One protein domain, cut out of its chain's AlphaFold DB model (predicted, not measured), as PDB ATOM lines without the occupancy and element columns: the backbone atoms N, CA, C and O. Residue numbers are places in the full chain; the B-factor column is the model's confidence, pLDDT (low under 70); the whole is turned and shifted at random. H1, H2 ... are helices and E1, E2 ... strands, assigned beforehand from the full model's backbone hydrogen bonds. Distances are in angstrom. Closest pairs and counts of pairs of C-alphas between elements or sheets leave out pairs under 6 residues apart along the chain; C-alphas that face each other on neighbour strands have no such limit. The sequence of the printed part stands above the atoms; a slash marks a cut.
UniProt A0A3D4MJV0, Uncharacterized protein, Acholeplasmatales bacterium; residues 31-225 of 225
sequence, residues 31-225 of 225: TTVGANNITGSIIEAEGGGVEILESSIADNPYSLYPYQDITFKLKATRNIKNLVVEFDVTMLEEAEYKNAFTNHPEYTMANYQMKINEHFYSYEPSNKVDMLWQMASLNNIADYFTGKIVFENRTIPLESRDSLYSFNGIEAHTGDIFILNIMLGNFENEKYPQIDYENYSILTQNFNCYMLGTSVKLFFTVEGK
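This is residues 31 to 225 of the 225 residues of an uncharacterized protein of Acholeplasmatales bacterium (UniProt A0A3D4MJV0). Two strongly twisted sheets, E1 E2 E14 E5 E11 E10 and E3 E4 E12 E8 E9 in those orders, lie face to face as a sandwich, and at one end sits a head of helices H1, H2, H3 and H5 with a small third sheet, E7 E6 E13. Short H4 lies at the sandwich's end towards the head. The printed part has 195 residues, with five named helices and fourteen named strands, in the order E1 to E5, H1, H2, E6, E7, H3, H4, E8 to E13, H5, E14. The class is mixed, helices and strands; the six-strand sheet is mixed, the other two antiparallel. The whole is compact, with a radius of gyration of the C-alphas of 17.9 A, yet elongated, spanning 55 by 35 by 30 A.

E1 is residues 32 to 34, from C-alpha 32 at (-50.787, -38.907, -28.966). E2 is 42 to 48, E3 50 to 57, E4 70 to 76 and E5 80 to 91, 31.9 A long. H1 is 94 to 103, 15.2 A long, H2 105 to 108, E6 112 to 116, E7 119 to 123, H3 128 to 138, 15.5 A long, and H4 141 to 144. E8 is 145 to 151, E9 154 to 157, E10 159 to 161, E11 164 to 172, E12 177 to 184, 23.1 A long, E13 200 to 202 and H5 208 to 211. E14, 214 to 223, is 28.8 A long and ends at C-alpha 223, (-54.130, -25.090, -48.140).

The facing parts of the sandwich, two sheets face to face, are 9.2 A centre to centre. E2 and E14 are parallel, with N 48 and O 220 2.8 A apart, within hydrogen-bond range. E4 and E12 are antiparallel, with N 72 and O 180 at 2.8 A. E9 runs on into E10 at 33 degrees. H4 only grazes the six-strand sheet, with residues 141 to 143. H1 and H3 touch, closest at C-alphas 98 and 129, 6.3 A, at a steep tilt of 43 degrees, opposite ways. H3 touches H5, C-alphas 136 and 210 being closest at 5.3 A; H2 and H5 only just touch, with 3 pairs of C-alphas within 8 A, the closest 107 and 209 at 4.8 A. E6 and E13 are antiparallel, with N 113 and O 201 at 2.8 A. Every O i to N i+4 pair is within range in H3, and 3 of 6 in H1; H2, H4 and H5 are too short for one.

The farthest C-alphas, of Ser 126 and Lys 225, are 56.8 A apart. The printed part has no cut. The links E3 to E4 and E12 to E13 are long. Mean pLDDT of the printed part is 71.1; 78 residues are under 70, among them 31 to 49 and 185 to 213.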
ATOM      1  N   THR A  31     -54.523 -36.959 -29.302       41.91
ATOM      2  CA  THR A  31     -53.886 -37.298 -30.594       41.91
ATOM      3  C   THR A  31     -52.489 -37.915 -30.456       41.91
ATOM      4  O   THR A  31     -51.808 -38.149 -31.455       41.91
ATOM      5  N   THR A  32     -52.064 -38.238 -29.232       39.34
ATOM      6  CA  THR A  32     -50.787 -38.907 -28.966       39.34
ATOM      7  C   THR A  32     -50.860 -40.385 -29.353       39.34
ATOM      8  O   THR A  32     -51.631 -41.156 -28.777       39.34
ATOM      9  N   VAL A  33     -50.019 -40.808 -30.299       40.38
ATOM     10  CA  VAL A  33     -49.785 -42.226 -30.591       40.38
ATOM     11  C   VAL A  33     -48.510 -42.629 -29.868       40.38
ATOM     12  O   VAL A  33     -47.411 -42.203 -30.222       40.38
ATOM     13  N   GLY A  34     -48.648 -43.449 -28.829       38.19
ATOM     14  CA  GLY A  34     -47.494 -44.134 -28.263       38.19
ATOM     15  C   GLY A  34     -46.967 -45.114 -29.303       38.19
ATOM     16  O   GLY A  34     -47.693 -46.033 -29.694       38.19
ATOM     17  N   ALA A  35     -45.724 -44.939 -29.755       38.09
ATOM     18  CA  ALA A  35     -45.047 -45.968 -30.528       38.09
ATOM     19  C   ALA A  35     -44.709 -47.127 -29.584       38.09
ATOM     20  O   ALA A  35     -43.580 -47.284 -29.138       38.09
ATOM     21  N   ASN A  36     -45.715 -47.933 -29.234       34.16
ATOM     22  CA  ASN A  36     -45.605 -49.002 -28.236       34.16
ATOM     23  C   ASN A  36     -44.538 -50.060 -28.580       34.16
ATOM     24  O   ASN A  36     -44.167 -50.838 -27.706       34.16
ATOM     25  N   ASN A  37     -44.012 -50.060 -29.810       36.81
ATOM     26  CA  ASN A  37     -42.960 -50.968 -30.260       36.81
ATOM     27  C   ASN A  37     -41.562 -50.328 -30.378       36.81
ATOM     28  O   ASN A  37     -40.613 -51.045 -30.674       36.81
ATOM     29  N   ILE A  38     -41.405 -49.026 -30.100       42.47
ATOM     30  CA  ILE A  38     -40.108 -48.394 -29.799       42.47
ATOM     31  C   ILE A  38     -40.281 -47.726 -28.440       42.47
ATOM     32  O   ILE A  38     -40.691 -46.573 -28.322       42.47
ATOM     33  N   THR A  39     -40.064 -48.504 -27.388       38.84
ATOM     34  CA  THR A  39     -40.254 -48.082 -26.004       38.84
ATOM     35  C   THR A  39     -39.394 -46.834 -25.738       38.84
ATOM     36  O   THR A  39     -38.174 -46.924 -25.644       38.84
ATOM     37  N   GLY A  40     -40.021 -45.652 -25.685       36.84
ATOM     38  CA  GLY A  40     -39.340 -44.365 -25.475       36.84
ATOM     39  C   GLY A  40     -39.505 -43.313 -26.582       36.84
ATOM     40  O   GLY A  40     -38.999 -42.208 -26.405       36.84
ATOM     41  N   SER A  41     -40.220 -43.613 -27.672       43.59
ATOM     42  CA  SER A  41     -40.474 -42.662 -28.767       43.59
ATOM     43  C   SER A  41     -41.971 -42.378 -28.923       43.59
ATOM     44  O   SER A  41     -42.804 -43.279 -28.805       43.59
ATOM     45  N   ILE A  42     -42.337 -41.118 -29.159       49.38
ATOM     46  CA  ILE A  42     -43.737 -40.665 -29.223       49.38
ATOM     47  C   ILE A  42     -43.963 -39.959 -30.552       49.38
ATOM     48  O   ILE A  42     -43.122 -39.156 -30.951       49.38
ATOM     49  N   ILE A  43     -45.081 -40.262 -31.229       51.97
ATOM     50  CA  ILE A  43     -45.500 -39.531 -32.428       51.97
ATOM     51  C   ILE A  43     -46.863 -38.883 -32.200       51.97
ATOM     52  O   ILE A  43     -47.868 -39.560 -31.990       51.97
ATOM     53  N   GLU A  44     -46.884 -37.554 -32.220       54.59
ATOM     54  CA  GLU A  44     -48.093 -36.738 -32.062       54.59
ATOM     55  C   GLU A  44     -48.464 -36.070 -33.378       54.59
ATOM     56  O   GLU A  44     -47.596 -35.828 -34.217       54.59
ATOM     57  N   ALA A  45     -49.739 -35.736 -33.562       52.78
ATOM     58  CA  ALA A  45     -50.177 -35.024 -34.749       52.78
ATOM     59  C   ALA A  45     -51.283 -33.997 -34.448       52.78
ATOM     60  O   ALA A  45     -52.273 -34.319 -33.799       52.78
ATOM     61  N   GLU A  46     -51.143 -32.768 -34.950       57.03
ATOM     62  CA  GLU A  46     -52.091 -31.664 -34.739       57.03
ATOM     63  C   GLU A  46     -52.631 -31.118 -36.067       57.03
ATOM     64  O   GLU A  46     -51.878 -30.846 -37.001       57.03
ATOM     65  N   GLY A  47     -53.952 -30.940 -36.162       55.19
ATOM     66  CA  GLY A  47     -54.623 -30.572 -37.406       55.19
ATOM     67  C   GLY A  47     -55.077 -29.115 -37.504       55.19
ATOM     68  O   GLY A  47     -56.155 -28.750 -37.037       55.19
ATOM     69  N   GLY A  48     -54.352 -28.303 -38.270       61.75
ATOM     70  CA  GLY A  48     -54.840 -27.050 -38.843       61.75
ATOM     71  C   GLY A  48     -55.713 -27.312 -40.073       61.75
ATOM     72  O   GLY A  48     -55.302 -27.019 -41.189       61.75
ATOM     73  N   GLY A  49     -56.914 -27.877 -39.886       68.81
ATOM     74  CA  GLY A  49     -57.872 -28.155 -40.974       68.81
ATOM     75  C   GLY A  49     -58.196 -29.633 -41.227       68.81
ATOM     76  O   GLY A  49     -59.047 -29.932 -42.070       68.81
ATOM     77  N   VAL A  50     -57.619 -30.544 -40.446       79.31
ATOM     78  CA  VAL A  50     -57.942 -31.979 -40.432       79.31
ATOM     79  C   VAL A  50     -58.270 -32.437 -39.011       79.31
ATOM     80  O   VAL A  50     -57.718 -31.931 -38.041       79.31
ATOM     81  N   GLU A  51     -59.189 -33.384 -38.883       81.31
ATOM     82  CA  GLU A  51     -59.507 -34.086 -37.641       81.31
ATOM     83  C   GLU A  51     -58.895 -35.488 -37.716       81.31
ATOM     84  O   GLU A  51     -59.122 -36.207 -38.691       81.31
ATOM     85  N   ILE A  52     -58.113 -35.879 -36.710       81.06
ATOM     86  CA  ILE A  52     -57.568 -37.238 -36.613       81.06
ATOM     87  C   ILE A  52     -58.634 -38.114 -35.967       81.06
ATOM     88  O   ILE A  52     -58.996 -37.901 -34.814       81.06
ATOM     89  N   LEU A  53     -59.158 -39.072 -36.725       79.31
ATOM     90  CA  LEU A  53     -60.203 -39.977 -36.255       79.31
ATOM     91  C   LEU A  53     -59.609 -41.179 -35.524       79.31
ATOM     92  O   LEU A  53     -60.101 -41.581 -34.476       79.31
ATOM     93  N   GLU A  54     -58.574 -41.770 -36.115       76.19
ATOM     94  CA  GLU A  54     -57.916 -42.981 -35.633       76.19
ATOM     95  C   GLU A  54     -56.438 -42.915 -36.010       76.19
ATOM     96  O   GLU A  54     -56.060 -42.305 -37.017       76.19
ATOM     97  N   SER A  55     -55.611 -43.598 -35.234       73.38
ATOM     98  CA  SER A  55     -54.218 -43.838 -35.565       73.38
ATOM     99  C   SER A  55     -53.817 -45.254 -35.183       73.38
ATOM    100  O   SER A  55     -54.338 -45.844 -34.232       73.38
ATOM    101  N   SER A  56     -52.905 -45.822 -35.956       70.25
ATOM    102  CA  SER A  56     -52.351 -47.141 -35.704       70.25
ATOM    103  C   SER A  56     -50.926 -47.222 -36.218       70.25
ATOM    104  O   SER A  56     -50.497 -46.456 -37.078       70.25
ATOM    105  N   ILE A  57     -50.194 -48.186 -35.682       66.31
ATOM    106  CA  ILE A  57     -48.905 -48.597 -36.218       66.31
ATOM    107  C   ILE A  57     -49.148 -49.962 -36.840       66.31
ATOM    108  O   ILE A  57     -49.641 -50.872 -36.168       66.31
ATOM    109  N   ALA A  58     -48.903 -50.082 -38.141       57.16
ATOM    110  CA  ALA A  58     -49.061 -51.354 -38.817       57.16
ATOM    111  C   ALA A  58     -47.905 -52.282 -38.417       57.16
ATOM    112  O   ALA A  58     -46.764 -52.096 -38.841       57.16
ATOM    113  N   ASP A  59     -48.212 -53.311 -37.626       50.62
ATOM    114  CA  ASP A  59     -47.291 -54.419 -37.392       50.62
ATOM    115  C   ASP A  59     -47.146 -55.223 -38.684       50.62
ATOM    116  O   ASP A  59     -47.959 -56.095 -39.002       50.62
ATOM    117  N   ASN A  60     -46.110 -54.922 -39.463       48.53
ATOM    118  CA  ASN A  60     -45.685 -55.792 -40.544       48.53
ATOM    119  C   ASN A  60     -44.670 -56.808 -39.983       48.53
ATOM    120  O   ASN A  60     -43.523 -56.445 -39.726       48.53
ATOM    121  N   PRO A  61     -45.039 -58.092 -39.817       46.56
ATOM    122  CA  PRO A  61     -44.134 -59.106 -39.273       46.56
ATOM    123  C   PRO A  61     -42.939 -59.406 -40.195       46.56
ATOM    124  O   PRO A  61     -42.008 -60.093 -39.783       46.56
ATOM    125  N   TYR A  62     -42.961 -58.903 -41.435       42.41
ATOM    126  CA  TYR A  62     -41.880 -59.021 -42.410       42.41
ATOM    127  C   TYR A  62     -41.101 -57.715 -42.613       42.41
ATOM    128  O   TYR A  62     -40.090 -57.731 -43.317       42.41
ATOM    129  N   SER A  63     -41.530 -56.588 -42.027       45.56
ATOM    130  CA  SER A  63     -40.697 -55.387 -42.033       45.56
ATOM    131  C   SER A  63     -39.573 -55.586 -41.025       45.56
ATOM    132  O   SER A  63     -39.818 -55.630 -39.820       45.56
ATOM    133  N   LEU A  64     -38.339 -55.692 -41.515       42.00
ATOM    134  CA  LEU A  64     -37.164 -55.434 -40.691       42.00
ATOM    135  C   LEU A  64     -37.332 -54.014 -40.139       42.00
ATOM    136  O   LEU A  64     -37.312 -53.064 -40.913       42.00
ATOM    137  N   TYR A  65     -37.601 -53.891 -38.840       49.12
ATOM    138  CA  TYR A  65     -37.561 -52.652 -38.059       49.12
ATOM    139  C   TYR A  65     -36.557 -51.647 -38.670       49.12
ATOM    140  O   TYR A  65     -35.359 -51.937 -38.649       49.12
ATOM    141  N   PRO A  66     -37.002 -50.557 -39.341       48.53
ATOM    142  CA  PRO A  66     -37.899 -49.497 -38.841       48.53
ATOM    143  C   PRO A  66     -39.190 -49.223 -39.646       48.53
ATOM    144  O   PRO A  66     -39.872 -48.237 -39.378       48.53
ATOM    145  N   TYR A  67     -39.511 -50.009 -40.675       52.94
ATOM    146  CA  TYR A  67     -40.484 -49.608 -41.713       52.94
ATOM    147  C   TYR A  67     -41.963 -49.771 -41.324       52.94
ATOM    148  O   TYR A  67     -42.778 -50.174 -42.154       52.94
ATOM    149  N   GLN A  68     -42.322 -49.524 -40.067       60.47
ATOM    150  CA  GLN A  68     -43.723 -49.578 -39.666       60.47
ATOM    151  C   GLN A  68     -44.427 -48.296 -40.117       60.47
ATOM    152  O   GLN A  68     -44.083 -47.198 -39.675       60.47
ATOM    153  N   ASP A  69     -45.410 -48.441 -41.008       68.00
ATOM    154  CA  ASP A  69     -46.306 -47.355 -41.392       68.00
ATOM    155  C   ASP A  69     -47.046 -46.879 -40.138       68.00
ATOM    156  O   ASP A  69     -47.757 -47.647 -39.479       68.00
ATOM    157  N   ILE A  70     -46.895 -45.596 -39.827       75.00
ATOM    158  CA  ILE A  70     -47.772 -44.918 -38.885       75.00
ATOM    159  C   ILE A  70     -48.942 -44.417 -39.704       75.00
ATOM    160  O   ILE A  70     -48.828 -43.489 -40.513       75.00
ATOM    161  N   THR A  71     -50.062 -45.091 -39.521       78.81
ATOM    162  CA  THR A  71     -51.283 -44.829 -40.252       78.81
ATOM    163  C   THR A  71     -52.166 -43.905 -39.429       78.81
ATOM    164  O   THR A  71     -52.487 -44.186 -38.277       78.81
ATOM    165  N   PHE A  72     -52.612 -42.819 -40.043       82.00
ATOM    166  CA  PHE A  72     -53.611 -41.908 -39.511       82.00
ATOM    167  C   PHE A  72     -54.829 -41.920 -40.425       82.00
ATOM    168  O   PHE A  72     -54.728 -41.735 -41.640       82.00
ATOM    169  N   LYS A  73     -56.005 -42.088 -39.834       84.50
ATOM    170  CA  LYS A  73     -57.276 -41.855 -40.506       84.50
ATOM    171  C   LYS A  73     -57.689 -40.421 -40.232       84.50
ATOM    172  O   LYS A  73     -57.977 -40.057 -39.093       84.50
ATOM    173  N   LEU A  74     -57.705 -39.614 -41.280       86.38
ATOM    174  CA  LEU A  74     -57.934 -38.180 -41.198       86.38
ATOM    175  C   LEU A  74     -59.271 -37.827 -41.838       86.38
ATOM    176  O   LEU A  74     -59.677 -38.439 -42.827       86.38
ATOM    177  N   LYS A  75     -59.942 -36.815 -41.293       86.81
ATOM    178  CA  LYS A  75     -61.150 -36.217 -41.856       86.81
ATOM    179  C   LYS A  75     -60.921 -34.745 -42.156       86.81
ATOM    180  O   LYS A  75     -60.480 -33.984 -41.297       86.81
ATOM    181  N   ALA A  76     -61.262 -34.318 -43.363       87.75
ATOM    182  CA  ALA A  76     -61.205 -32.920 -43.755       87.75
ATOM    183  C   ALA A  76     -62.258 -32.099 -42.987       87.75
ATOM    184  O   ALA A  76     -63.457 -32.376 -43.058       87.75
ATOM    185  N   THR A  77     -61.829 -31.052 -42.277       82.69
ATOM    186  CA  THR A  77     -62.753 -30.114 -41.592       82.69
ATOM    187  C   THR A  77     -63.073 -28.876 -42.432       82.69
ATOM    188  O   THR A  77     -63.919 -28.065 -42.059       82.69
ATOM    189  N   ARG A  78     -62.403 -28.735 -43.577       81.19
ATOM    190  CA  ARG A  78     -62.631 -27.737 -44.628       81.19
ATOM    191  C   ARG A  78     -62.174 -28.316 -45.968       81.19
ATOM    192  O   ARG A  78     -61.634 -29.415 -45.989       81.19
ATOM    193  N   ASN A  79     -62.344 -27.588 -47.068       84.88
ATOM    194  CA  ASN A  79     -61.789 -28.012 -48.357       84.88
ATOM    195  C   ASN A  79     -60.251 -27.976 -48.324       84.88
ATOM    196  O   ASN A  79     -59.668 -27.021 -47.810       84.88
ATOM    197  N   ILE A  80     -59.600 -28.993 -48.889       87.06
ATOM    198  CA  ILE A  80     -58.145 -29.178 -48.871       87.06
ATOM    199  C   ILE A  80     -57.659 -29.419 -50.295       87.06
ATOM    200  O   ILE A  80     -58.035 -30.389 -50.945       87.06
ATOM    201  N   LYS A  81     -56.773 -28.552 -50.772       88.12
ATOM    202  CA  LYS A  81     -56.017 -28.752 -52.007       88.12
ATOM    203  C   LYS A  81     -54.675 -29.418 -51.717       88.12
ATOM    204  O   LYS A  81     -54.360 -30.426 -52.347       88.12
ATOM    205  N   ASN A  82     -53.937 -28.881 -50.747       88.00
ATOM    206  CA  ASN A  82     -52.648 -29.402 -50.303       88.00
ATOM    207  C   ASN A  82     -52.649 -29.580 -48.780       88.00
ATOM    208  O   ASN A  82     -53.289 -28.806 -48.065       88.00
ATOM    209  N   LEU A  83     -51.915 -30.577 -48.292       87.50
ATOM    210  CA  LEU A  83     -51.638 -30.777 -46.871       87.50
ATOM    211  C   LEU A  83     -50.137 -30.616 -46.647       87.50
ATOM    212  O   LEU A  83     -49.356 -31.448 -47.098       87.50
ATOM    213  N   VAL A  84     -49.741 -29.553 -45.964       86.19
ATOM    214  CA  VAL A  84     -48.367 -29.336 -45.510       86.19
ATOM    215  C   VAL A  84     -48.178 -30.060 -44.181       86.19
ATOM    216  O   VAL A  84     -49.066 -30.026 -43.328       86.19
ATOM    217  N   VAL A  85     -47.031 -30.714 -44.025       85.38
ATOM    218  CA  VAL A  85     -46.607 -31.391 -42.802       85.38
ATOM    219  C   VAL A  85     -45.340 -30.716 -42.299       85.38
ATOM    220  O   VAL A  85     -44.364 -30.597 -43.033       85.38
ATOM    221  N   GLU A  86     -45.335 -30.303 -41.043       83.06
ATOM    222  CA  GLU A  86     -44.122 -29.888 -40.347       83.06
ATOM    223  C   GLU A  86     -43.752 -30.969 -39.336       83.06
ATOM    224  O   GLU A  86     -44.613 -31.476 -38.616       83.06
ATOM    225  N   PHE A  87     -42.472 -31.335 -39.309       80.06
ATOM    226  CA  PHE A  87     -41.921 -32.310 -38.375       80.06
ATOM    227  C   PHE A  87     -41.144 -31.555 -37.299       80.06
ATOM    228  O   PHE A  87     -40.093 -30.984 -37.579       80.06
ATOM    229  N   ASP A  88     -41.648 -31.566 -36.073       79.88
ATOM    230  CA  ASP A  88     -40.921 -31.116 -34.892       79.88
ATOM    231  C   ASP A  88     -40.325 -32.340 -34.201       79.88
ATOM    232  O   ASP A  88     -41.037 -33.166 -33.625       79.88
ATOM    233  N   VAL A  89     -39.013 -32.504 -34.352       78.19
ATOM    234  CA  VAL A  89     -38.283 -33.651 -33.820       78.19
ATOM    235  C   VAL A  89     -37.454 -33.210 -32.628       78.19
ATOM    236  O   VAL A  89     -36.592 -32.341 -32.734       78.19
ATOM    237  N   THR A  90     -37.679 -33.864 -31.496       79.38
ATOM    238  CA  THR A  90     -36.922 -33.672 -30.262       79.38
ATOM    239  C   THR A  90     -36.249 -34.979 -29.877       79.38
ATOM    240  O   THR A  90     -36.814 -36.058 -30.038       79.38
ATOM    241  N   MET A  91     -35.022 -34.893 -29.378       77.25
ATOM    242  CA  MET A  91     -34.272 -36.044 -28.882       77.25
ATOM    243  C   MET A  91     -34.029 -35.907 -27.383       77.25
ATOM    244  O   MET A  91     -33.844 -34.795 -26.884       77.25
ATOM    245  N   LEU A  92     -34.006 -37.043 -26.684       81.38
ATOM    246  CA  LEU A  92     -33.537 -37.145 -25.305       81.38
ATOM    247  C   LEU A  92     -32.123 -36.572 -25.169       81.38
ATOM    248  O   LEU A  92     -31.332 -36.611 -26.113       81.38
ATOM    249  N   GLU A  93     -31.781 -36.090 -23.975       86.38
ATOM    250  CA  GLU A  93     -30.402 -35.706 -23.682       86.38
ATOM    251  C   GLU A  93     -29.471 -36.930 -23.731       86.38
ATOM    252  O   GLU A  93     -29.895 -38.063 -23.497       86.38
ATOM    253  N   GLU A  94     -28.176 -36.706 -23.979       87.31
ATOM    254  CA  GLU A  94     -27.181 -37.772 -24.172       87.31
ATOM    255  C   GLU A  94     -27.245 -38.859 -23.092       87.31
ATOM    256  O   GLU A  94     -27.255 -40.052 -23.392       87.31
ATOM    257  N   ALA A  95     -27.311 -38.461 -21.820       87.62
ATOM    258  CA  ALA A  95     -27.346 -39.402 -20.705       87.62
ATOM    259  C   ALA A  95     -28.619 -40.267 -20.709       87.62
ATOM    260  O   ALA A  95     -28.553 -41.463 -20.423       87.62
ATOM    261  N   GLU A  96     -29.764 -39.681 -21.051       85.25
ATOM    262  CA  GLU A  96     -31.060 -40.358 -21.089       85.25
ATOM    263  C   GLU A  96     -31.163 -41.288 -22.300       85.25
ATOM    264  O   GLU A  96     -31.578 -42.439 -22.152       85.25
ATOM    265  N   TYR A  97     -30.695 -40.833 -23.464       82.50
ATOM    266  CA  TYR A  97     -30.573 -41.647 -24.671       82.50
ATOM    267  C   TYR A  97     -29.703 -42.882 -24.417       82.50
ATOM    268  O   TYR A  97     -30.129 -44.011 -24.659       82.50
ATOM    269  N   LYS A  98     -28.504 -42.699 -23.846       84.25
ATOM    270  CA  LYS A  98     -27.608 -43.816 -23.508       84.25
ATOM    271  C   LYS A  98     -28.237 -44.764 -22.491       84.25
ATOM    272  O   LYS A  98     -28.096 -45.979 -22.616       84.25
ATOM    273  N   ASN A  99     -28.952 -44.226 -21.505       84.00
ATOM    274  CA  ASN A  99     -29.638 -45.033 -20.503       84.00
ATOM    275  C   ASN A  99     -30.799 -45.854 -21.094       84.00
ATOM    276  O   ASN A  99     -31.055 -46.961 -20.622       84.00
ATOM    277  N   ALA A 100     -31.470 -45.366 -22.143       77.50
ATOM    278  CA  ALA A 100     -32.539 -46.105 -22.815       77.50
ATOM    279  C   ALA A 100     -32.049 -47.451 -23.385       77.50
ATOM    280  O   ALA A 100     -32.759 -48.452 -23.293       77.50
ATOM    281  N   PHE A 101     -30.802 -47.524 -23.864       75.88
ATOM    282  CA  PHE A 101     -30.198 -48.775 -24.343       75.88
ATOM    283  C   PHE A 101     -29.912 -49.799 -23.245       75.88
ATOM    284  O   PHE A 101     -29.827 -50.988 -23.542       75.88
ATOM    285  N   THR A 102     -29.800 -49.382 -21.981       76.31
ATOM    286  CA  THR A 102     -29.703 -50.325 -20.854       76.31
ATOM    287  C   THR A 102     -30.961 -51.185 -20.756       76.31
ATOM    288  O   THR A 102     -30.884 -52.368 -20.431       76.31
ATOM    289  N   ASN A 103     -32.118 -50.591 -21.058       70.25
ATOM    290  CA  ASN A 103     -33.412 -51.267 -21.006       70.25
ATOM    291  C   ASN A 103     -33.770 -51.953 -22.331       70.25
ATOM    292  O   ASN A 103     -34.601 -52.857 -22.326       70.25
ATOM    293  N   HIS A 104     -33.119 -51.551 -23.428       71.56
ATOM    294  CA  HIS A 104     -33.372 -52.047 -24.780       71.56
ATOM    295  C   HIS A 104     -32.081 -52.397 -25.545       71.56
ATOM    296  O   HIS A 104     -31.749 -51.762 -26.556       71.56
ATOM    297  N   PRO A 105     -31.308 -53.395 -25.076       71.50
ATOM    298  CA  PRO A 105     -30.043 -53.777 -25.700       71.50
ATOM    299  C   PRO A 105     -30.207 -54.313 -27.132       71.50
ATOM    300  O   PRO A 105     -29.256 -54.251 -27.914       71.50
ATOM    301  N   GLU A 106     -31.393 -54.797 -27.507       69.19
ATOM    302  CA  GLU A 106     -31.737 -55.253 -28.858       69.19
ATOM    303  C   GLU A 106     -31.488 -54.182 -29.930       69.19
ATOM    304  O   GLU A 106     -31.060 -54.509 -31.038       69.19
ATOM    305  N   TYR A 107     -31.629 -52.898 -29.587       69.00
ATOM    306  CA  TYR A 107     -31.362 -51.796 -30.513       69.00
ATOM    307  C   TYR A 107     -29.864 -51.550 -30.750       69.00
ATOM    308  O   TYR A 107     -29.498 -50.797 -31.644       69.00
ATOM    309  N   THR A 108     -28.964 -52.207 -30.014       69.94
ATOM    310  CA  THR A 108     -27.511 -52.148 -30.278       69.94
ATOM    311  C   THR A 108     -27.009 -53.264 -31.201       69.94
ATOM    312  O   THR A 108     -25.833 -53.289 -31.574       69.94
ATOM    313  N   MET A 109     -27.881 -54.198 -31.599       66.00
ATOM    314  CA  MET A 109     -27.525 -55.377 -32.403       66.00
ATOM    315  C   MET A 109     -27.417 -55.083 -33.913       66.00
ATOM    316  O   MET A 109     -27.561 -55.982 -34.738       66.00
ATOM    317  N   ALA A 110     -27.188 -53.828 -34.307       65.56
ATOM    318  CA  ALA A 110     -27.063 -53.454 -35.713       65.56
ATOM    319  C   ALA A 110     -25.809 -54.046 -36.365       65.56
ATOM    320  O   ALA A 110     -24.776 -54.232 -35.722       65.56
ATOM    321  N   ASN A 111     -25.900 -54.311 -37.670       66.25
ATOM    322  CA  ASN A 111     -24.737 -54.630 -38.486       66.25
ATOM    323  C   ASN A 111     -24.079 -53.320 -38.921       66.25
ATOM    324  O   ASN A 111     -24.638 -52.567 -39.722       66.25
ATOM    325  N   TYR A 112     -22.890 -53.054 -38.390       69.75
ATOM    326  CA  TYR A 112     -22.126 -51.859 -38.718       69.75
ATOM    327  C   TYR A 112     -21.112 -52.182 -39.816       69.75
ATOM    328  O   TYR A 112     -20.493 -53.249 -39.835       69.75
ATOM    329  N   GLN A 113     -20.942 -51.247 -40.742       70.00
ATOM    330  CA  GLN A 113     -19.894 -51.284 -41.746       70.00
ATOM    331  C   GLN A 113     -19.002 -50.052 -41.627       70.00
ATOM    332  O   GLN A 113     -19.428 -48.990 -41.186       70.00
ATOM    333  N   MET A 114     -17.750 -50.205 -42.036       66.69
ATOM    334  CA  MET A 114     -16.785 -49.123 -42.181       66.69
ATOM    335  C   MET A 114     -16.345 -49.055 -43.648       66.69
ATOM    336  O   MET A 114     -15.986 -50.074 -44.234       66.69
ATOM    337  N   LYS A 115     -16.393 -47.871 -44.252       69.25
ATOM    338  CA  LYS A 115     -16.094 -47.535 -45.644       69.25
ATOM    339  C   LYS A 115     -14.670 -46.985 -45.825       69.25
ATOM    340  O   LYS A 115     -14.466 -45.793 -45.997       69.25
ATOM    341  N   ILE A 116     -13.646 -47.823 -45.882       65.06
ATOM    342  CA  ILE A 116     -12.277 -47.337 -46.136       65.06
ATOM    343  C   ILE A 116     -12.001 -47.314 -47.643       65.06
ATOM    344  O   ILE A 116     -12.079 -48.359 -48.285       65.06
ATOM    345  N   ASN A 117     -11.622 -46.155 -48.203       73.31
ATOM    346  CA  ASN A 117     -11.262 -45.993 -49.624       73.31
ATOM    347  C   ASN A 117     -12.308 -46.605 -50.580       73.31
ATOM    348  O   ASN A 117     -11.964 -47.397 -51.449       73.31
ATOM    349  N   GLU A 118     -13.589 -46.285 -50.370       70.06
ATOM    350  CA  GLU A 118     -14.736 -46.815 -51.138       70.06
ATOM    351  C   GLU A 118     -15.061 -48.309 -50.943       70.06
ATOM    352  O   GLU A 118     -16.017 -48.808 -51.535       70.06
ATOM    353  N   HIS A 119     -14.357 -49.014 -50.056       67.12
ATOM    354  CA  HIS A 119     -14.646 -50.408 -49.713       67.12
ATOM    355  C   HIS A 119     -15.323 -50.538 -48.350       67.12
ATOM    356  O   HIS A 119     -14.883 -49.933 -47.376       67.12
ATOM    357  N   PHE A 120     -16.356 -51.380 -48.270       71.50
ATOM    358  CA  PHE A 120     -17.100 -51.650 -47.039       71.50
ATOM    359  C   PHE A 120     -16.565 -52.888 -46.313       71.50
ATOM    360  O   PHE A 120     -16.406 -53.952 -46.910       71.50
ATOM    361  N   TYR A 121     -16.349 -52.755 -45.009       66.00
ATOM    362  CA  TYR A 121     -15.875 -53.807 -44.114       66.00
ATOM    363  C   TYR A 121     -16.859 -53.978 -42.963       66.00
ATOM    364  O   TYR A 121     -17.289 -52.986 -42.381       66.00
ATOM    365  N   SER A 122     -17.200 -55.218 -42.605       72.50
ATOM    366  CA  SER A 122     -17.961 -55.493 -41.384       72.50
ATOM    367  C   SER A 122     -17.167 -55.047 -40.157       72.50
ATOM    368  O   SER A 122     -15.986 -55.375 -40.032       72.50
ATOM    369  N   TYR A 123     -17.814 -54.310 -39.259       68.50
ATOM    370  CA  TYR A 123     -17.189 -53.757 -38.066       68.50
ATOM    371  C   TYR A 123     -18.088 -53.965 -36.844       68.50
ATOM    372  O   TYR A 123     -19.307 -53.849 -36.935       68.50
ATOM    373  N   GLU A 124     -17.493 -54.256 -35.688       71.31
ATOM    374  CA  GLU A 124     -18.195 -54.302 -34.404       71.31
ATOM    375  C   GLU A 124     -17.551 -53.296 -33.440       71.31
ATOM    376  O   GLU A 124     -16.511 -53.595 -32.850       71.31
ATOM    377  N   PRO A 125     -18.133 -52.093 -33.271       67.19
ATOM    378  CA  PRO A 125     -17.598 -51.103 -32.347       67.19
ATOM    379  C   PRO A 125     -17.716 -51.586 -30.899       67.19
ATOM    380  O   PRO A 125     -18.743 -52.143 -30.508       67.19
ATOM    381  N   SER A 126     -16.712 -51.302 -30.071       70.75
ATOM    382  CA  SER A 126     -16.794 -51.507 -28.618       70.75
ATOM    383  C   SER A 126     -17.655 -50.448 -27.910       70.75
ATOM    384  O   SER A 126     -18.130 -50.691 -26.805       70.75
ATOM    385  N   ASN A 127     -17.902 -49.300 -28.550       77.00
ATOM    386  CA  ASN A 127     -18.638 -48.139 -28.035       77.00
ATOM    387  C   ASN A 127     -19.933 -47.851 -28.828       77.00
ATOM    388  O   ASN A 127     -20.253 -46.699 -29.120       77.00
ATOM    389  N   LYS A 128     -20.688 -48.901 -29.191       78.19
ATOM    390  CA  LYS A 128     -21.866 -48.810 -30.083       78.19
ATOM    391  C   LYS A 128     -22.839 -47.695 -29.691       78.19
ATOM    392  O   LYS A 128     -23.266 -46.939 -30.553       78.19
ATOM    393  N   VAL A 129     -23.157 -47.572 -28.404       81.12
ATOM    394  CA  VAL A 129     -24.145 -46.602 -27.906       81.12
ATOM    395  C   VAL A 129     -23.673 -45.152 -28.089       81.12
ATOM    396  O   VAL A 129     -24.462 -44.306 -28.501       81.12
ATOM    397  N   ASP A 130     -22.390 -44.860 -27.849       80.00
ATOM    398  CA  ASP A 130     -21.828 -43.515 -28.058       80.00
ATOM    399  C   ASP A 130     -21.865 -43.117 -29.534       80.00
ATOM    400  O   ASP A 130     -22.211 -41.987 -29.876       80.00
ATOM    401  N   MET A 131     -21.541 -44.066 -30.411       77.00
ATOM    402  CA  MET A 131     -21.580 -43.862 -31.853       77.00
ATOM    403  C   MET A 131     -23.019 -43.613 -32.334       77.00
ATOM    404  O   MET A 131     -23.258 -42.664 -33.072       77.00
ATOM    405  N   LEU A 132     -23.988 -44.404 -31.860       77.25
ATOM    406  CA  LEU A 132     -25.409 -44.217 -32.168       77.25
ATOM    407  C   LEU A 132     -25.934 -42.851 -31.711       77.25
ATOM    408  O   LEU A 132     -26.621 -42.182 -32.481       77.25
ATOM    409  N   TRP A 133     -25.549 -42.400 -30.513       80.00
ATOM    410  CA  TRP A 133     -25.890 -41.066 -30.016       80.00
ATOM    411  C   TRP A 133     -25.347 -39.962 -30.923       80.00
ATOM    412  O   TRP A 133     -26.103 -39.098 -31.364       80.00
ATOM    413  N   GLN A 134     -24.048 -40.005 -31.238       76.31
ATOM    414  CA  GLN A 134     -23.429 -39.013 -32.119       76.31
ATOM    415  C   GLN A 134     -24.140 -38.975 -33.470       76.31
ATOM    416  O   GLN A 134     -24.468 -37.906 -33.977       76.31
ATOM    417  N   MET A 135     -24.452 -40.141 -34.024       73.38
ATOM    418  CA  MET A 135     -25.140 -40.243 -35.299       73.38
ATOM    419  C   MET A 135     -26.561 -39.685 -35.248       73.38
ATOM    420  O   MET A 135     -26.941 -38.956 -36.159       73.38
ATOM    421  N   ALA A 136     -27.328 -39.970 -34.198       74.00
ATOM    422  CA  ALA A 136     -28.645 -39.374 -34.014       74.00
ATOM    423  C   ALA A 136     -28.543 -37.842 -33.858       74.00
ATOM    424  O   ALA A 136     -29.277 -37.112 -34.511       74.00
ATOM    425  N   SER A 137     -27.558 -37.344 -33.100       76.50
ATOM    426  CA  SER A 137     -27.365 -35.905 -32.849       76.50
ATOM    427  C   SER A 137     -26.897 -35.089 -34.065       76.50
ATOM    428  O   SER A 137     -27.105 -33.878 -34.110       76.50
ATOM    429  N   LEU A 138     -26.243 -35.731 -35.042       74.12
ATOM    430  CA  LEU A 138     -25.688 -35.076 -36.233       74.12
ATOM    431  C   LEU A 138     -26.626 -35.115 -37.443       74.12
ATOM    432  O   LEU A 138     -26.412 -34.369 -38.397       74.12
ATOM    433  N   ASN A 139     -27.636 -35.984 -37.432       71.75
ATOM    434  CA  ASN A 139     -28.561 -36.145 -38.544       71.75
ATOM    435  C   ASN A 139     -29.896 -35.474 -38.232       71.75
ATOM    436  O   ASN A 139     -30.470 -35.658 -37.163       71.75
ATOM    437  N   ASN A 140     -30.437 -34.740 -39.204       75.50
ATOM    438  CA  ASN A 140     -31.796 -34.237 -39.092       75.50
ATOM    439  C   ASN A 140     -32.781 -35.369 -39.406       75.50
ATOM    440  O   ASN A 140     -33.022 -35.692 -40.567       75.50
ATOM    441  N   ILE A 141     -33.358 -35.972 -38.365       74.94
ATOM    442  CA  ILE A 141     -34.281 -37.109 -38.495       74.94
ATOM    443  C   ILE A 141     -35.467 -36.782 -39.424       74.94
ATOM    444  O   ILE A 141     -35.958 -37.672 -40.123       74.94
ATOM    445  N   ALA A 142     -35.879 -35.506 -39.494       75.62
ATOM    446  CA  ALA A 142     -36.957 -35.040 -40.364       75.62
ATOM    447  C   ALA A 142     -36.741 -35.414 -41.847       75.62
ATOM    448  O   ALA A 142     -37.690 -35.767 -42.545       75.62
ATOM    449  N   ASP A 143     -35.486 -35.408 -42.310       76.50
ATOM    450  CA  ASP A 143     -35.124 -35.617 -43.719       76.50
ATOM    451  C   ASP A 143     -35.339 -37.060 -44.199       76.50
ATOM    452  O   ASP A 143     -35.420 -37.329 -45.405       76.50
ATOM    453  N   TYR A 144     -35.491 -37.994 -43.259       76.88
ATOM    454  CA  TYR A 144     -35.744 -39.402 -43.557       76.88
ATOM    455  C   TYR A 144     -37.226 -39.750 -43.553       76.88
ATOM    456  O   TYR A 144     -37.573 -40.871 -43.929       76.88
ATOM    457  N   PHE A 145     -38.117 -38.824 -43.190       78.94
ATOM    458  CA  PHE A 145     -39.543 -39.079 -43.319       78.94
ATOM    459  C   PHE A 145     -39.975 -39.136 -44.781       78.94
ATOM    460  O   PHE A 145     -39.568 -38.368 -45.659       78.94
ATOM    461  N   THR A 146     -40.860 -40.082 -45.036       82.06
ATOM    462  CA  THR A 146     -41.620 -40.195 -46.267       82.06
ATOM    463  C   THR A 146     -43.065 -40.514 -45.905       82.06
ATOM    464  O   THR A 146     -43.419 -40.718 -44.743       82.06
ATOM    465  N   GLY A 147     -43.935 -40.566 -46.898       86.00
ATOM    466  CA  GLY A 147     -45.313 -40.922 -46.651       86.00
ATOM    467  C   GLY A 147     -46.148 -40.911 -47.906       86.00
ATOM    468  O   GLY A 147     -45.687 -40.558 -48.993       86.00
ATOM    469  N   LYS A 148     -47.401 -41.306 -47.734       90.06
ATOM    470  CA  LYS A 148     -48.415 -41.289 -48.777       90.06
ATOM    471  C   LYS A 148     -49.797 -41.070 -48.179       90.06
ATOM    472  O   LYS A 148     -50.121 -41.636 -47.137       90.06
ATOM    473  N   ILE A 149     -50.631 -40.320 -48.884       91.44
ATOM    474  CA  ILE A 149     -52.070 -40.265 -48.648       91.44
ATOM    475  C   ILE A 149     -52.763 -41.198 -49.636       91.44
ATOM    476  O   ILE A 149     -52.488 -41.159 -50.833       91.44
ATOM    477  N   VAL A 150     -53.679 -42.021 -49.136       92.44
ATOM    478  CA  VAL A 150     -54.614 -42.805 -49.942       92.44
ATOM    479  C   VAL A 150     -55.987 -42.147 -49.853       92.44
ATOM    480  O   VAL A 150     -56.578 -42.072 -48.772       92.44
ATOM    481  N   PHE A 151     -56.488 -41.667 -50.991       93.81
ATOM    482  CA  PHE A 151     -57.774 -40.977 -51.103       93.81
ATOM    483  C   PHE A 151     -58.410 -41.256 -52.467       93.81
ATOM    484  O   PHE A 151     -57.736 -41.147 -53.485       93.81
ATOM    485  N   GLU A 152     -59.690 -41.645 -52.503       88.25
ATOM    486  CA  GLU A 152     -60.448 -41.902 -53.747       88.25
ATOM    487  C   GLU A 152     -59.705 -42.776 -54.784       88.25
ATOM    488  O   GLU A 152     -59.652 -42.458 -55.971       88.25
ATOM    489  N   ASN A 153     -59.089 -43.878 -54.342       86.12
ATOM    490  CA  ASN A 153     -58.252 -44.773 -55.164       86.12
ATOM    491  C   ASN A 153     -56.984 -44.135 -55.768       86.12
ATOM    492  O   ASN A 153     -56.312 -44.760 -56.589       86.12
ATOM    493  N   ARG A 154     -56.617 -42.922 -55.352       91.38
ATOM    494  CA  ARG A 154     -55.343 -42.273 -55.670       91.38
ATOM    495  C   ARG A 154     -54.369 -42.454 -54.511       91.38
ATOM    496  O   ARG A 154     -54.764 -42.492 -53.346       91.38
ATOM    497  N   THR A 155     -53.087 -42.553 -54.850       92.44
ATOM    498  CA  THR A 155     -51.984 -42.492 -53.886       92.44
ATOM    499  C   THR A 155     -51.197 -41.220 -54.154       92.44
ATOM    500  O   THR A 155     -50.729 -41.015 -55.271       92.44
ATOM    501  N   ILE A 156     -51.075 -40.369 -53.141       93.31
ATOM    502  CA  ILE A 156     -50.422 -39.063 -53.219       93.31
ATOM    503  C   ILE A 156     -49.163 -39.133 -52.353       93.31
ATOM    504  O   ILE A 156     -49.299 -39.289 -51.138       93.31
ATOM    505  N   PRO A 157     -47.954 -39.082 -52.930       91.88
ATOM    506  CA  PRO A 157     -46.718 -39.195 -52.164       91.88
ATOM    507  C   PRO A 157     -46.413 -37.909 -51.384       91.88
ATOM    508  O   PRO A 157     -46.861 -36.823 -51.755       91.88
ATOM    509  N   LEU A 158     -45.624 -38.036 -50.316       90.62
ATOM    510  CA  LEU A 158     -45.031 -36.894 -49.625       90.62
ATOM    511  C   LEU A 158     -43.907 -36.312 -50.487       90.62
ATOM    512  O   LEU A 158     -42.923 -36.995 -50.783       90.62
ATOM    513  N   GLU A 159     -44.035 -35.044 -50.847       88.94
ATOM    514  CA  GLU A 159     -43.014 -34.287 -51.558       88.94
ATOM    515  C   GLU A 159     -42.226 -33.420 -50.574       88.94
ATOM    516  O   GLU A 159     -42.799 -32.825 -49.662       88.94
ATOM    517  N   SER A 160     -40.910 -33.329 -50.772       84.31
ATOM    518  CA  SER A 160     -40.014 -32.474 -49.988       84.31
ATOM    519  C   SER A 160     -39.318 -31.475 -50.911       84.31
ATOM    520  O   SER A 160     -38.574 -31.889 -51.805       84.31
ATOM    521  N   ARG A 161     -39.526 -30.173 -50.699       77.62
ATOM    522  CA  ARG A 161     -38.831 -29.103 -51.431       77.62
ATOM    523  C   ARG A 161     -38.434 -27.995 -50.469       77.62
ATOM    524  O   ARG A 161     -39.288 -27.504 -49.746       77.62
ATOM    525  N   ASP A 162     -37.160 -27.609 -50.468       75.38
ATOM    526  CA  ASP A 162     -36.632 -26.539 -49.605       75.38
ATOM    527  C   ASP A 162     -37.019 -26.721 -48.120       75.38
ATOM    528  O   ASP A 162     -37.443 -25.781 -47.453       75.38
ATOM    529  N   SER A 163     -36.923 -27.963 -47.624       69.12
ATOM    530  CA  SER A 163     -37.312 -28.375 -46.261       69.12
ATOM    531  C   SER A 163     -38.803 -28.230 -45.913       69.12
ATOM    532  O   SER A 163     -39.185 -28.440 -44.765       69.12
ATOM    533  N   LEU A 164     -39.661 -27.942 -46.897       81.31
ATOM    534  CA  LEU A 164     -41.113 -28.013 -46.773       81.31
ATOM    535  C   LEU A 164     -41.611 -29.389 -47.230       81.31
ATOM    536  O   LEU A 164     -41.319 -29.816 -48.352       81.31
ATOM    537  N   TYR A 165     -42.392 -30.057 -46.383       87.50
ATOM    538  CA  TYR A 165     -42.979 -31.362 -46.670       87.50
ATOM    539  C   TYR A 165     -44.471 -31.210 -46.956       87.50
ATOM    540  O   TYR A 165     -45.200 -30.597 -46.180       87.50
ATOM    541  N   SER A 166     -44.946 -31.735 -48.084       89.69
ATOM    542  CA  SER A 166     -46.338 -31.533 -48.497       89.69
ATOM    543  C   SER A 166     -46.900 -32.683 -49.321       89.69
ATOM    544  O   SER A 166     -46.189 -33.353 -50.064       89.69
ATOM    545  N   PHE A 167     -48.208 -32.885 -49.201       91.31
ATOM    546  CA  PHE A 167     -49.017 -33.717 -50.079       91.31
ATOM    547  C   PHE A 167     -49.838 -32.805 -50.985       91.31
ATOM    548  O   PHE A 167     -50.754 -32.115 -50.525       91.31
ATOM    549  N   ASN A 168     -49.503 -32.797 -52.270       91.19
ATOM    550  CA  ASN A 168     -50.095 -31.891 -53.248       91.19
ATOM    551  C   ASN A 168     -51.196 -32.586 -54.060       91.19
ATOM    552  O   ASN A 168     -51.054 -33.741 -54.455       91.19
ATOM    553  N   GLY A 169     -52.292 -31.873 -54.339       88.94
ATOM    554  CA  GLY A 169     -53.367 -32.381 -55.204       88.94
ATOM    555  C   GLY A 169     -54.316 -33.388 -54.541       88.94
ATOM    556  O   GLY A 169     -54.809 -34.295 -55.211       88.94
ATOM    557  N   ILE A 170     -54.583 -33.225 -53.242       90.06
ATOM    558  CA  ILE A 170     -55.557 -34.047 -52.499       90.06
ATOM    559  C   ILE A 170     -56.973 -33.791 -53.018       90.06
ATOM    560  O   ILE A 170     -57.700 -34.735 -53.318       90.06
ATOM    561  N   GLU A 171     -57.330 -32.512 -53.170       90.12
ATOM    562  CA  GLU A 171     -58.653 -32.068 -53.632       90.12
ATOM    563  C   GLU A 171     -59.816 -32.631 -52.790       90.12
ATOM    564  O   GLU A 171     -60.876 -32.946 -53.317       90.12
ATOM    565  N   ALA A 172     -59.627 -32.742 -51.471       89.50
ATOM    566  CA  ALA A 172     -60.662 -33.208 -50.552       89.50
ATOM    567  C   ALA A 172     -61.663 -32.095 -50.207       89.50
ATOM    568  O   ALA A 172     -61.308 -30.928 -50.006       89.50
ATOM    569  N   HIS A 173     -62.926 -32.473 -50.070       91.56
ATOM    570  CA  HIS A 173     -64.010 -31.637 -49.583       91.56
ATOM    571  C   HIS A 173     -64.229 -31.808 -48.080       91.56
ATOM    572  O   HIS A 173     -63.797 -32.767 -47.445       91.56
ATOM    573  N   THR A 174     -64.938 -30.848 -47.487       89.69
ATOM    574  CA  THR A 174     -65.309 -30.920 -46.069       89.69
ATOM    575  C   THR A 174     -66.096 -32.201 -45.775       89.69
ATOM    576  O   THR A 174     -67.139 -32.437 -46.378       89.69
ATOM    577  N   GLY A 175     -65.635 -32.979 -44.795       88.75
ATOM    578  CA  GLY A 175     -66.240 -34.249 -44.394       88.75
ATOM    579  C   GLY A 175     -65.592 -35.484 -45.016       88.75
ATOM    580  O   GLY A 175     -65.813 -36.576 -44.490       88.75
ATOM    581  N   ASP A 176     -64.768 -35.317 -46.053       93.44
ATOM    582  CA  ASP A 176     -64.058 -36.424 -46.690       93.44
ATOM    583  C   ASP A 176     -63.049 -37.066 -45.741       93.44
ATOM    584  O   ASP A 176     -62.455 -36.403 -44.886       93.44
ATOM    585  N   ILE A 177     -62.856 -38.374 -45.910       92.25
ATOM    586  CA  ILE A 177     -61.953 -39.188 -45.097       92.25
ATOM    587  C   ILE A 177     -60.852 -39.745 -45.991       92.25
ATOM    588  O   ILE A 177     -61.124 -40.295 -47.059       92.25
ATOM    589  N   PHE A 178     -59.613 -39.649 -45.525       92.06
ATOM    590  CA  PHE A 178     -58.441 -40.187 -46.205       92.06
ATOM    591  C   PHE A 178     -57.472 -40.821 -45.215       92.06
ATOM    592  O   PHE A 178     -57.498 -40.546 -44.014       92.06
ATOM    593  N   ILE A 179     -56.627 -41.708 -45.735       90.38
ATOM    594  CA  ILE A 179     -55.637 -42.429 -44.941       90.38
ATOM    595  C   ILE A 179     -54.265 -41.838 -45.225       90.38
ATOM    596  O   ILE A 179     -53.776 -41.926 -46.349       90.38
ATOM    597  N   LEU A 180     -53.640 -41.259 -44.210       87.62
ATOM    598  CA  LEU A 180     -52.249 -40.846 -44.244       87.62
ATOM    599  C   LEU A 180     -51.389 -41.980 -43.693       87.62
ATOM    600  O   LEU A 180     -51.632 -42.456 -42.594       87.62
ATOM    601  N   ASN A 181     -50.362 -42.379 -44.430       84.88
ATOM    602  CA  ASN A 181     -49.304 -43.243 -43.927       84.88
ATOM    603  C   ASN A 181     -48.015 -42.434 -43.923       84.88
ATOM    604  O   ASN A 181     -47.588 -41.954 -44.975       84.88
ATOM    605  N   ILE A 182     -47.415 -42.278 -42.751       80.62
ATOM    606  CA  ILE A 182     -46.075 -41.725 -42.595       80.62
ATOM    607  C   ILE A 182     -45.137 -42.886 -42.293       80.62
ATOM    608  O   ILE A 182     -45.441 -43.743 -41.467       80.62
ATOM    609  N   MET A 183     -44.002 -42.908 -42.979       76.00
ATOM    610  CA  MET A 183     -42.938 -43.877 -42.760       76.00
ATOM    611  C   MET A 183     -41.654 -43.125 -42.459       76.00
ATOM    612  O   MET A 183     -41.364 -42.084 -43.053       76.00
ATOM    613  N   LEU A 184     -40.870 -43.681 -41.552       70.88
ATOM    614  CA  LEU A 184     -39.557 -43.173 -41.217       70.88
ATOM    615  C   LEU A 184     -38.498 -44.039 -41.916       70.88
ATOM    616  O   LEU A 184     -38.349 -45.225 -41.632       70.88
ATOM    617  N   GLY A 185     -37.772 -43.432 -42.854       64.44
ATOM    618  CA  GLY A 185     -36.899 -44.126 -43.795       64.44
ATOM    619  C   GLY A 185     -37.680 -44.787 -44.935       64.44
ATOM    620  O   GLY A 185     -38.864 -45.103 -44.822       64.44
ATOM    621  N   ASN A 186     -37.019 -44.994 -46.074       57.53
ATOM    622  CA  ASN A 186     -37.620 -45.694 -47.210       57.53
ATOM    623  C   ASN A 186     -36.595 -46.611 -47.875       57.53
ATOM    624  O   ASN A 186     -35.608 -46.119 -48.422       57.53
ATOM    625  N   PHE A 187     -36.857 -47.923 -47.852       52.94
ATOM    626  CA  PHE A 187     -35.988 -48.907 -48.497       52.94
ATOM    627  C   PHE A 187     -35.940 -48.757 -50.017       52.94
ATOM    628  O   PHE A 187     -34.876 -48.853 -50.611       52.94
ATOM    629  N   GLU A 188     -37.078 -48.467 -50.643       56.31
ATOM    630  CA  GLU A 188     -37.187 -48.342 -52.099       56.31
ATOM    631  C   GLU A 188     -36.456 -47.105 -52.637       56.31
ATOM    632  O   GLU A 188     -35.987 -47.116 -53.770       56.31
ATOM    633  N   ASN A 189     -36.344 -46.049 -51.823       54.03
ATOM    634  CA  ASN A 189     -35.750 -44.767 -52.217       54.03
ATOM    635  C   ASN A 189     -34.401 -44.475 -51.541       54.03
ATOM    636  O   ASN A 189     -33.932 -43.341 -51.602       54.03
ATOM    637  N   GLU A 190     -33.820 -45.455 -50.846       56.97
ATOM    638  CA  GLU A 190     -32.546 -45.351 -50.118       56.97
ATOM    639  C   GLU A 190     -32.408 -44.118 -49.199       56.97
ATOM    640  O   GLU A 190     -31.307 -43.631 -48.926       56.97
ATOM    641  N   LYS A 191     -33.529 -43.600 -48.682       59.28
ATOM    642  CA  LYS A 191     -33.519 -42.487 -47.725       59.28
ATOM    643  C   LYS A 191     -33.144 -43.023 -46.350       59.28
ATOM    644  O   LYS A 191     -34.011 -43.415 -45.568       59.28
ATOM    645  N   TYR A 192     -31.845 -43.040 -46.085       59.03
ATOM    646  CA  TYR A 192     -31.248 -43.455 -44.821       59.03
ATOM    647  C   TYR A 192     -30.374 -42.343 -44.257       59.03
ATOM    648  O   TYR A 192     -29.756 -41.626 -45.051       59.03
ATOM    649  N   PRO A 193     -30.242 -42.234 -42.924       55.28
ATOM    650  CA  PRO A 193     -29.170 -41.453 -42.335       55.28
ATOM    651  C   PRO A 193     -27.839 -42.034 -42.775       55.28
ATOM    652  O   PRO A 193     -27.380 -43.064 -42.280       55.28
ATOM    653  N   GLN A 194     -27.251 -41.377 -43.766       53.03
ATOM    654  CA  GLN A 194     -25.887 -41.619 -44.174       53.03
ATOM    655  C   GLN A 194     -24.991 -40.925 -43.162       53.03
ATOM    656  O   GLN A 194     -25.193 -39.770 -42.796       53.03
ATOM    657  N   ILE A 195     -24.006 -41.663 -42.688       51.69
ATOM    658  CA  ILE A 195     -23.012 -41.145 -41.769       51.69
ATOM    659  C   ILE A 195     -21.893 -40.554 -42.626       51.69
ATOM    660  O   ILE A 195     -21.296 -41.268 -43.427       51.69
ATOM    661  N   ASP A 196     -21.575 -39.278 -42.420       48.00
ATOM    662  CA  ASP A 196     -20.290 -38.698 -42.834       48.00
ATOM    663  C   ASP A 196     -19.385 -38.492 -41.603       48.00
ATOM    664  O   ASP A 196     -18.731 -37.470 -41.414       48.00
ATOM    665  N   TYR A 197     -19.411 -39.471 -40.694       43.41
ATOM    666  CA  TYR A 197     -18.525 -39.572 -39.537       43.41
ATOM    667  C   TYR A 197     -17.490 -40.661 -39.808       43.41
ATOM    668  O   TYR A 197     -17.836 -41.839 -39.904       43.41
ATOM    669  N   GLU A 198     -16.231 -40.252 -39.975       52.62
ATOM    670  CA  GLU A 198     -15.037 -41.113 -40.036       52.62
ATOM    671  C   GLU A 198     -15.165 -42.395 -40.879       52.62
ATOM    672  O   GLU A 198     -14.540 -43.407 -40.572       52.62
ATOM    673  N   ASN A 199     -15.930 -42.355 -41.974       57.03
ATOM    674  CA  ASN A 199     -16.151 -43.495 -42.855       57.03
ATOM    675  C   ASN A 199     -16.974 -44.662 -42.272       57.03
ATOM    676  O   ASN A 199     -16.729 -45.798 -42.654       57.03
ATOM    677  N   TYR A 200     -17.939 -44.471 -41.380       56.47
ATOM    678  CA  TYR A 200     -18.831 -45.576 -40.974       56.47
ATOM    679  C   TYR A 200     -20.150 -45.557 -41.758       56.47
ATOM    680  O   TYR A 200     -20.553 -44.527 -42.272       56.47
ATOM    681  N   SER A 201     -20.828 -46.697 -41.888       57.81
ATOM    682  CA  SER A 201     -22.186 -46.814 -42.435       57.81
ATOM    683  C   SER A 201     -22.925 -47.939 -41.714       57.81
ATOM    684  O   SER A 201     -22.433 -49.065 -41.660       57.81
ATOM    685  N   ILE A 202     -24.112 -47.679 -41.167       57.94
ATOM    686  CA  ILE A 202     -24.971 -48.754 -40.649       57.94
ATOM    687  C   ILE A 202     -25.707 -49.384 -41.825       57.94
ATOM    688  O   ILE A 202     -26.322 -48.679 -42.624       57.94
ATOM    689  N   LEU A 203     -25.657 -50.715 -41.933       56.41
ATOM    690  CA  LEU A 203     -26.510 -51.408 -42.889       56.41
ATOM    691  C   LEU A 203     -27.967 -51.184 -42.491       56.41
ATOM    692  O   LEU A 203     -28.347 -51.375 -41.339       56.41
ATOM    693  N   THR A 204     -28.757 -50.805 -43.488       51.47
ATOM    694  CA  THR A 204     -30.138 -50.283 -43.509       51.47
ATOM    695  C   THR A 204     -31.192 -50.973 -42.631       51.47
ATOM    696  O   THR A 204     -32.309 -50.480 -42.513       51.47
ATOM    697  N   GLN A 205     -30.852 -52.087 -41.989       50.81
ATOM    698  CA  GLN A 205     -31.747 -52.998 -41.281       50.81
ATOM    699  C   GLN A 205     -31.960 -52.661 -39.799       50.81
ATOM    700  O   GLN A 205     -32.577 -53.463 -39.103       50.81
ATOM    701  N   ASN A 206     -31.418 -51.553 -39.276       55.50
ATOM    702  CA  ASN A 206     -31.527 -51.285 -37.838       55.50
ATOM    703  C   ASN A 206     -31.673 -49.803 -37.465       55.50
ATOM    704  O   ASN A 206     -31.107 -49.342 -36.485       55.50
ATOM    705  N   PHE A 207     -32.435 -49.035 -38.242       56.94
ATOM    706  CA  PHE A 207     -32.639 -47.598 -38.010       56.94
ATOM    707  C   PHE A 207     -33.366 -47.273 -36.684       56.94
ATOM    708  O   PHE A 207     -33.232 -46.168 -36.167       56.94
ATOM    709  N   ASN A 208     -34.066 -48.236 -36.071       57.53
ATOM    710  CA  ASN A 208     -34.707 -48.060 -34.758       57.53
ATOM    711  C   ASN A 208     -33.741 -47.627 -33.654       57.53
ATOM    712  O   ASN A 208     -34.143 -46.940 -32.719       57.53
ATOM    713  N   CYS A 209     -32.465 -47.986 -33.777       60.94
ATOM    714  CA  CYS A 209     -31.447 -47.559 -32.834       60.94
ATOM    715  C   CYS A 209     -31.242 -46.035 -32.835       60.94
ATOM    716  O   CYS A 209     -30.946 -45.458 -31.796       60.94
ATOM    717  N   TYR A 210     -31.489 -45.353 -33.955       63.75
ATOM    718  CA  TYR A 210     -31.430 -43.891 -34.031       63.75
ATOM    719  C   TYR A 210     -32.662 -43.238 -33.414       63.75
ATOM    720  O   TYR A 210     -32.572 -42.144 -32.871       63.75
ATOM    721  N   MET A 211     -33.809 -43.913 -33.497       66.06
ATOM    722  CA  MET A 211     -35.090 -43.380 -33.042       66.06
ATOM    723  C   MET A 211     -35.320 -43.523 -31.549       66.06
ATOM    724  O   MET A 211     -36.229 -42.874 -31.033       66.06
ATOM    725  N   LEU A 212     -34.546 -44.364 -30.857       69.19
ATOM    726  CA  LEU A 212     -34.697 -44.566 -29.422       69.19
ATOM    727  C   LEU A 212     -34.557 -43.225 -28.692       69.19
ATOM    728  O   LEU A 212     -33.561 -42.531 -28.858       69.19
ATOM    729  N   GLY A 213     -35.561 -42.836 -27.906       66.75
ATOM    730  CA  GLY A 213     -35.534 -41.536 -27.232       66.75
ATOM    731  C   GLY A 213     -35.736 -40.338 -28.164       66.75
ATOM    732  O   GLY A 213     -35.319 -39.232 -27.842       66.75
ATOM    733  N   THR A 214     -36.347 -40.539 -29.328       72.12
ATOM    734  CA  THR A 214     -36.790 -39.449 -30.203       72.12
ATOM    735  C   THR A 214     -38.298 -39.270 -30.068       72.12
ATOM    736  O   THR A 214     -39.056 -40.228 -30.193       72.12
ATOM    737  N   SER A 215     -38.754 -38.041 -29.859       72.69
ATOM    738  CA  SER A 215     -40.160 -37.660 -29.947       72.69
ATOM    739  C   SER A 215     -40.377 -36.831 -31.208       72.69
ATOM    740  O   SER A 215     -39.638 -35.887 -31.474       72.69
ATOM    741  N   VAL A 216     -41.387 -37.188 -31.996       73.50
ATOM    742  CA  VAL A 216     -41.714 -36.527 -33.261       73.50
ATOM    743  C   VAL A 216     -43.127 -35.990 -33.178       73.50
ATOM    744  O   VAL A 216     -44.059 -36.691 -32.810       73.50
ATOM    745  N   LYS A 217     -43.314 -34.746 -33.576       74.44
ATOM    746  CA  LYS A 217     -44.623 -34.123 -33.635       74.44
ATOM    747  C   LYS A 217     -44.893 -33.621 -35.041       74.44
ATOM    748  O   LYS A 217     -44.051 -32.971 -35.651       74.44
ATOM    749  N   LEU A 218     -46.055 -33.982 -35.566       75.50
ATOM    750  CA  LEU A 218     -46.510 -33.651 -36.906       75.50
ATOM    751  C   LEU A 218     -47.508 -32.501 -36.815       75.50
ATOM    752  O   LEU A 218     -48.586 -32.650 -36.240       75.50
ATOM    753  N   PHE A 219     -47.194 -31.361 -37.412       75.12
ATOM    754  CA  PHE A 219     -48.158 -30.277 -37.554       75.12
ATOM    755  C   PHE A 219     -48.691 -30.261 -38.974       75.12
ATOM    756  O   PHE A 219     -47.934 -30.192 -39.940       75.12
ATOM    757  N   PHE A 220     -50.010 -30.325 -39.104       79.31
ATOM    758  CA  PHE A 220     -50.665 -30.267 -40.395       79.31
ATOM    759  C   PHE A 220     -51.225 -28.880 -40.654       79.31
ATOM    760  O   PHE A 220     -52.070 -28.391 -39.904       79.31
ATOM    761  N   THR A 221     -50.836 -28.296 -41.780       78.75
ATOM    762  CA  THR A 221     -51.435 -27.065 -42.297       78.75
ATOM    763  C   THR A 221     -52.106 -27.367 -43.627       78.75
ATOM    764  O   THR A 221     -51.478 -27.891 -44.544       78.75
ATOM    765  N   VAL A 222     -53.398 -27.059 -43.751       77.06
ATOM    766  CA  VAL A 222     -54.114 -27.241 -45.020       77.06
ATOM    767  C   VAL A 222     -54.087 -25.969 -45.856       77.06
ATOM    768  O   VAL A 222     -54.343 -24.869 -45.362       77.06
ATOM    769  N   GLU A 223     -53.882 -26.133 -47.155       74.88
ATOM    770  CA  GLU A 223     -54.130 -25.090 -48.140       74.88
ATOM    771  C   GLU A 223     -55.422 -25.415 -48.888       74.88
ATOM    772  O   GLU A 223     -55.526 -26.447 -49.547       74.88
ATOM    773  N   GLY A 224     -56.411 -24.531 -48.810       58.41
ATOM    774  CA  GLY A 224     -57.696 -24.672 -49.492       58.41
ATOM    775  C   GLY A 224     -58.523 -23.402 -49.309       58.41
ATOM    776  O   GLY A 224     -58.432 -22.759 -48.264       58.41
ATOM    777  N   LYS A 225     -59.247 -22.988 -50.354       46.94
ATOM    778  CA  LYS A 225     -60.108 -21.796 -50.314       46.94
ATOM    779  C   LYS A 225     -61.398 -22.054 -49.548       46.94
ATOM    780  O   LYS A 225     -61.980 -23.148 -49.741       46.94
TER     781      LYS A 225